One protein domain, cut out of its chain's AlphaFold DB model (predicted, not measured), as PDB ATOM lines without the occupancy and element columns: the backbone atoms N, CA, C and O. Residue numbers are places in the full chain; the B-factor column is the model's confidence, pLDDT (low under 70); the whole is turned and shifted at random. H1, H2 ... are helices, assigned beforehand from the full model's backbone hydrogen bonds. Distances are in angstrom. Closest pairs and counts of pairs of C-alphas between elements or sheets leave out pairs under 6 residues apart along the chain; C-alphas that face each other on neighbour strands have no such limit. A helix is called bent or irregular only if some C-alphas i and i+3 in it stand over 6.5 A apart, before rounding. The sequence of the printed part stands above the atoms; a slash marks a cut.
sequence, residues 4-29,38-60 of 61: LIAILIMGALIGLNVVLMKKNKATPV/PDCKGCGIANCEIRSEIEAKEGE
ATOM      1  N   LEU A   4      17.995   6.749  -7.130       94.62
ATOM      2  CA  LEU A   4      17.123   6.499  -8.282       94.62
ATOM      3  C   LEU A   4      17.824   5.722  -9.404       94.62
ATOM      4  O   LEU A   4      17.241   4.810  -9.982       94.62
ATOM      5  N   ILE A   5      19.090   6.042  -9.690       95.25
ATOM      6  CA  ILE A   5      19.874   5.348 -10.719       95.25
ATOM      7  C   ILE A   5      20.115   3.894 -10.294       95.25
ATOM      8  O   ILE A   5      19.973   2.990 -11.111       95.25
ATOM      9  N   ALA A   6      20.411   3.651  -9.014       95.38
ATOM     10  CA  ALA A   6      20.606   2.298  -8.497       95.38
ATOM     11  C   ALA A   6      19.329   1.443  -8.605       95.38
ATOM     12  O   ALA A   6      19.400   0.292  -9.036       95.38
ATOM     13  N   ILE A   7      18.162   2.016  -8.292       96.88
ATOM     14  CA  ILE A   7      16.865   1.331  -8.419       96.88
ATOM     15  C   ILE A   7      16.571   0.979  -9.882       96.88
ATOM     16  O   ILE A   7      16.157  -0.143 -10.172       96.88
ATOM     17  N   LEU A   8      16.825   1.901 -10.817       97.06
ATOM     18  CA  LEU A   8      16.628   1.649 -12.248       97.06
ATOM     19  C   LEU A   8      17.546   0.538 -12.766       97.06
ATOM     20  O   LEU A   8      17.085  -0.345 -13.488       97.06
ATOM     21  N   ILE A   9      18.821   0.543 -12.366       97.12
ATOM     22  CA  ILE A   9      19.774  -0.513 -12.730       97.12
ATOM     23  C   ILE A   9      19.311  -1.863 -12.172       97.12
ATOM     24  O   ILE A   9      19.274  -2.848 -12.906       97.12
ATOM     25  N   MET A  10      18.904  -1.915 -10.901       97.56
ATOM     26  CA  MET A  10      18.404  -3.142 -10.279       97.56
ATOM     27  C   MET A  10      17.169  -3.682 -11.012       97.56
ATOM     28  O   MET A  10      17.128  -4.862 -11.358       97.56
ATOM     29  N   GLY A  11      16.192  -2.820 -11.303       98.06
ATOM     30  CA  GLY A  11      14.996  -3.196 -12.055       98.06
ATOM     31  C   GLY A  11      15.322  -3.723 -13.454       98.06
ATOM     32  O   GLY A  11      14.783  -4.751 -13.863       98.06
ATOM     33  N   ALA A  12      16.252  -3.075 -14.162       98.12
ATOM     34  CA  ALA A  12      16.696  -3.508 -15.485       98.12
ATOM     35  C   ALA A  12      17.370  -4.889 -15.448       98.12
ATOM     36  O   ALA A  12      17.052  -5.743 -16.274       98.12
ATOM     37  N   LEU A  13      18.252  -5.136 -14.476       98.31
ATOM     38  CA  LEU A  13      18.933  -6.424 -14.325       98.31
ATOM     39  C   LEU A  13      17.954  -7.552 -13.982       98.31
ATOM     40  O   LEU A  13      18.028  -8.627 -14.575       98.31
ATOM     41  N   ILE A  14      17.003  -7.303 -13.076       97.88
ATOM     42  CA  ILE A  14      15.955  -8.274 -12.734       97.88
ATOM     43  C   ILE A  14      15.094  -8.575 -13.964       97.88
ATOM     44  O   ILE A  14      14.890  -9.742 -14.300       97.88
ATOM     45  N   GLY A  15      14.621  -7.539 -14.661       98.12
ATOM     46  CA  GLY A  15      13.795  -7.693 -15.858       98.12
ATOM     47  C   GLY A  15      14.511  -8.468 -16.963       98.12
ATOM     48  O   GLY A  15      13.948  -9.412 -17.522       98.12
ATOM     49  N   LEU A  16      15.775  -8.129 -17.228       98.12
ATOM     50  CA  LEU A  16      16.616  -8.847 -18.183       98.12
ATOM     51  C   LEU A  16      16.744 -10.327 -17.804       98.12
ATOM     52  O   LEU A  16      16.535 -11.193 -18.653       98.12
ATOM     53  N   ASN A  17      17.022 -10.625 -16.535       96.75
ATOM     54  CA  ASN A  17      17.182 -11.999 -16.067       96.75
ATOM     55  C   ASN A  17      15.894 -12.824 -16.232       96.75
ATOM     56  O   ASN A  17      15.932 -13.951 -16.716       96.75
ATOM     57  N   VAL A  18      14.729 -12.251 -15.911       97.31
ATOM     58  CA  VAL A  18      13.429 -12.922 -16.099       97.31
ATOM     59  C   VAL A  18      13.179 -13.250 -17.573       97.31
ATOM     60  O   VAL A  18      12.753 -14.363 -17.900       97.31
ATOM     61  N   VAL A  19      13.462 -12.308 -18.478       96.94
ATOM     62  CA  VAL A  19      13.304 -12.519 -19.925       96.94
ATOM     63  C   VAL A  19      14.236 -13.622 -20.420       96.94
ATOM     64  O   VAL A  19      13.789 -14.522 -21.137       96.94
ATOM     65  N   LEU A  20      15.507 -13.578 -20.019       95.25
ATOM     66  CA  LEU A  20      16.494 -14.593 -20.376       95.25
ATOM     67  C   LEU A  20      16.085 -15.967 -19.847       95.25
ATOM     68  O   LEU A  20      16.083 -16.925 -20.612       95.25
ATOM     69  N   MET A  21      15.643 -16.063 -18.592       92.50
ATOM     70  CA  MET A  21      15.165 -17.315 -18.008       92.50
ATOM     71  C   MET A  21      13.975 -17.883 -18.789       92.50
ATOM     72  O   MET A  21      13.939 -19.080 -19.071       92.50
ATOM     73  N   LYS A  22      13.005 -17.043 -19.174       92.44
ATOM     74  CA  LYS A  22      11.848 -17.488 -19.963       92.44
ATOM     75  C   LYS A  22      12.269 -18.013 -21.336       92.44
ATOM     76  O   LYS A  22      11.774 -19.053 -21.758       92.44
ATOM     77  N   LYS A  23      13.191 -17.325 -22.016       92.81
ATOM     78  CA  LYS A  23      13.724 -17.786 -23.308       92.81
ATOM     79  C   LYS A  23      14.565 -19.054 -23.173       92.81
ATOM     80  O   LYS A  23      14.427 -19.947 -23.999       92.81
ATOM     81  N   ASN A  24      15.360 -19.168 -22.112       90.31
ATOM     82  CA  ASN A  24      16.143 -20.363 -21.816       90.31
ATOM     83  C   ASN A  24      15.238 -21.585 -21.596       90.31
ATOM     84  O   ASN A  24      15.471 -22.627 -22.187       90.31
ATOM     85  N   LYS A  25      14.142 -21.438 -20.836       83.44
ATOM     86  CA  LYS A  25      13.154 -22.519 -20.638       83.44
ATOM     87  C   LYS A  25      12.398 -22.908 -21.911       83.44
ATOM     88  O   LYS A  25      11.945 -24.039 -22.018       83.44
ATOM     89  N   ALA A  26      12.216 -21.970 -22.838       86.00
ATOM     90  CA  ALA A  26      11.582 -22.236 -24.128       86.00
ATOM     91  C   ALA A  26      12.552 -22.841 -25.157       86.00
ATOM     92  O   ALA A  26      12.111 -23.283 -26.213       86.00
ATOM     93  N   THR A  27      13.859 -22.825 -24.878       86.19
ATOM     94  CA  THR A  27      14.858 -23.411 -25.767       86.19
ATOM     95  C   THR A  27      14.803 -24.927 -25.584       86.19
ATOM     96  O   THR A  27      15.010 -25.395 -24.463       86.19
ATOM     97  N   PRO A  28      14.475 -25.696 -26.638       80.75
ATOM     98  CA  PRO A  28      14.417 -27.144 -26.536       80.75
ATOM     99  C   PRO A  28      15.793 -27.683 -26.152       80.75
ATOM    100  O   PRO A  28      16.825 -27.176 -26.600       80.75
ATOM    101  N   VAL A  29      15.798 -28.706 -25.307       82.31
ATOM    102  CA  VAL A  29      17.031 -29.402 -24.946       82.31
ATOM    103  C   VAL A  29      17.552 -30.106 -26.207       82.31
ATOM    104  O   VAL A  29      16.748 -30.725 -26.907       82.31
ATOM    105  N   PRO A  38      24.508 -32.876 -14.621       60.66
ATOM    106  CA  PRO A  38      25.854 -32.322 -14.694       60.66
ATOM    107  C   PRO A  38      26.857 -33.327 -14.118       60.66
ATOM    108  O   PRO A  38      26.771 -33.696 -12.947       60.66
ATOM    109  N   ASP A  39      27.794 -33.808 -14.932       61.62
ATOM    110  CA  ASP A  39      28.837 -34.714 -14.457       61.62
ATOM    111  C   ASP A  39      29.750 -33.943 -13.488       61.62
ATOM    112  O   ASP A  39      30.364 -32.942 -13.866       61.62
ATOM    113  N   CYS A  40      29.844 -34.388 -12.228       61.09
ATOM    114  CA  CYS A  40      30.707 -33.749 -11.224       61.09
ATOM    115  C   CYS A  40      32.171 -33.743 -11.680       61.09
ATOM    116  O   CYS A  40      32.922 -32.815 -11.372       61.09
ATOM    117  N   LYS A  41      32.548 -34.735 -12.499       60.41
ATOM    118  CA  LYS A  41      33.861 -34.839 -13.127       60.41
ATOM    119  C   LYS A  41      34.118 -33.697 -14.114       60.41
ATOM    120  O   LYS A  41      35.247 -33.230 -14.205       60.41
ATOM    121  N   GLY A  42      33.078 -33.197 -14.787       61.81
ATOM    122  CA  GLY A  42      33.143 -32.038 -15.681       61.81
ATOM    123  C   GLY A  42      33.323 -30.701 -14.953       61.81
ATOM    124  O   GLY A  42      33.959 -29.800 -15.491       61.81
ATOM    125  N   CYS A  43      32.835 -30.583 -13.714       59.84
ATOM    126  CA  CYS A  43      33.067 -29.410 -12.861       59.84
ATOM    127  C   CYS A  43      34.368 -29.493 -12.041       59.84
ATOM    128  O   CYS A  43      34.691 -28.545 -11.328       59.84
ATOM    129  N   GLY A  44      35.108 -30.607 -12.104       60.91
ATOM    130  CA  GLY A  44      36.324 -30.807 -11.309       60.91
ATOM    131  C   GLY A  44      36.071 -30.938  -9.802       60.91
ATOM    132  O   GLY A  44      36.982 -30.706  -9.011       60.91
ATOM    133  N   ILE A  45      34.847 -31.290  -9.392       66.75
ATOM    134  CA  ILE A  45      34.448 -31.399  -7.983       66.75
ATOM    135  C   ILE A  45      34.238 -32.876  -7.659       66.75
ATOM    136  O   ILE A  45      33.562 -33.587  -8.402       66.75
ATOM    137  N   ALA A  46      34.826 -33.345  -6.557       59.72
ATOM    138  CA  ALA A  46      34.827 -34.763  -6.200       59.72
ATOM    139  C   ALA A  46      33.420 -35.310  -5.912       59.72
ATOM    140  O   ALA A  46      33.094 -36.398  -6.372       59.72
ATOM    141  N   ASN A  47      32.576 -34.537  -5.220       58.31
ATOM    142  CA  ASN A  47      31.214 -34.928  -4.877       58.31
ATOM    143  C   ASN A  47      30.241 -33.778  -5.155       58.31
ATOM    144  O   ASN A  47      30.496 -32.633  -4.783       58.31
ATOM    145  N   CYS A  48      29.094 -34.088  -5.757       63.34
ATOM    146  CA  CYS A  48      27.958 -33.171  -5.827       63.34
ATOM    147  C   CYS A  48      26.997 -33.462  -4.664       63.34
ATOM    148  O   CYS A  48      25.873 -33.893  -4.895       63.34
ATOM    149  N   GLU A  49      27.432 -33.271  -3.416       65.06
ATOM    150  CA  GLU A  49      26.627 -33.574  -2.211       65.06
ATOM    151  C   GLU A  49      25.289 -32.821  -2.192       65.06
ATOM    152  O   GLU A  49      24.243 -33.383  -1.876       65.06
ATOM    153  N   ILE A  50      25.289 -31.578  -2.678       65.25
ATOM    154  CA  ILE A  50      24.069 -30.772  -2.827       65.25
ATOM    155  C   ILE A  50      23.079 -31.432  -3.809       65.25
ATOM    156  O   ILE A  50      21.870 -31.248  -3.694       65.25
ATOM    157  N   ARG A  51      23.551 -32.246  -4.766       62.81
ATOM    158  CA  ARG A  51      22.682 -32.905  -5.750       62.81
ATOM    159  C   ARG A  51      21.871 -34.042  -5.141       62.81
ATOM    160  O   ARG A  51      20.694 -34.141  -5.468       62.81
ATOM    161  N   SER A  52      22.443 -34.863  -4.259       63.44
ATOM    162  CA  SER A  52      21.683 -35.942  -3.602       63.44
ATOM    163  C   SER A  52      20.505 -35.405  -2.791       63.44
ATOM    164  O   SER A  52      19.445 -36.021  -2.763       63.44
ATOM    165  N   GLU A  53      20.657 -34.222  -2.194       63.16
ATOM    166  CA  GLU A  53      19.580 -33.566  -1.449       63.16
ATOM    167  C   GLU A  53      18.480 -32.995  -2.358       63.16
ATOM    168  O   GLU A  53      17.316 -32.958  -1.962       63.16
ATOM    169  N   ILE A  54      18.826 -32.561  -3.576       64.50
ATOM    170  CA  ILE A  54      17.862 -32.061  -4.569       64.50
ATOM    171  C   ILE A  54      17.109 -33.225  -5.228       64.50
ATOM    172  O   ILE A  54      15.887 -33.173  -5.334       64.50
ATOM    173  N   GLU A  55      17.805 -34.305  -5.600       62.75
ATOM    174  CA  GLU A  55      17.190 -35.498  -6.205       62.75
ATOM    175  C   GLU A  55      16.234 -36.211  -5.236       62.75
ATOM    176  O   GLU A  55      15.165 -36.660  -5.647       62.75
ATOM    177  N   ALA A  56      16.564 -36.247  -3.939       61.16
ATOM    178  CA  ALA A  56      15.668 -36.772  -2.909       61.16
ATOM    179  C   ALA A  56      14.360 -35.967  -2.787       61.16
ATOM    180  O   ALA A  56      13.332 -36.528  -2.428       61.16
ATOM    181  N   LYS A  57      14.381 -34.667  -3.111       57.06
ATOM    182  CA  LYS A  57      13.196 -33.795  -3.061       57.06
ATOM    183  C   LYS A  57      12.366 -33.807  -4.344       57.06
ATOM    184  O   LYS A  57      11.179 -33.503  -4.280       57.06
ATOM    185  N   GLU A  58      12.953 -34.141  -5.494       57.50
ATOM    186  CA  GLU A  58      12.210 -34.291  -6.756       57.50
ATOM    187  C   GLU A  58      11.520 -35.656  -6.891       57.50
ATOM    188  O   GLU A  58      10.488 -35.738  -7.549       57.50
ATOM    189  N   GLY A  59      12.031 -36.712  -6.245       47.94
ATOM    190  CA  GLY A  59      11.422 -38.052  -6.267       47.94
ATOM    191  C   GLY A  59      10.189 -38.241  -5.369       47.94
ATOM    192  O   GLY A  59       9.563 -39.296  -5.427       47.94
ATOM    193  N   GLU A  60       9.839 -37.254  -4.538       43.62
ATOM    194  CA  GLU A  60       8.694 -37.299  -3.608       43.62
ATOM    195  C   GLU A  60       7.454 -36.545  -4.139       43.62
ATOM    196  O   GLU A  60       6.532 -36.248  -3.377       43.62
TER     197      GLU A  60
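What this domain is: This is residues 4 to 29 and 38 to 60 of the 61 residues of an uncharacterized protein of Stecheria intestinalis (UniProt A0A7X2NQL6). A long single helix, H1, makes most of the length, and beyond its end at residue 26 sits a second, smaller piece: a loop of residues 38 to 48 that turns back into the short helix H2. H1 stands free, and the middle between the two pieces is open. The printed part has 49 residues with two named helices, H1 then H2 along the chain, and no named strand; the class is all helix. The whole is extended, with a radius of gyration of the C-alphas of 17.1 A, and elongated, spanning 44 by 25 by 25 A.

How they stand to each other: H1, residues 4 to 26, stands free, as does the whole stretch of residues 4 to 29. H2, residues 49 to 58, is apart from H1. Residues 41 to 46 stand free, and so do residues 52 to 60, of which 52 to 58 belong to H2. In H1 every O i to N i+4 pair is within hydrogen-bond range; in H2 4 of 6 are.

Where its parts are: H1 begins at C-alpha 4, at (17.123, 6.499, -8.282), and measures 33.3 A to C-alpha 26, at (11.582, -22.236, -24.128). H2 measures 15.1 A from C-alpha 49 to C-alpha 58, at (12.210, -34.291, -6.756). Neither helix is bent or irregular.

The domain as a whole: The C-alphas of Leu 4 and Gly 59, the two farthest apart, are 45.0 A apart. Residues 30 to 37 are not printed, and C-alphas 29 and 38 are 13.8 A apart across the cut. The link from H1 to H2 is the link across this cut, with 22 residues between them in the chain. The mean pLDDT of the printed part is 78.0; residues 38 to 60 are under 70, while H1 has a mean of 95 and H2 of 62.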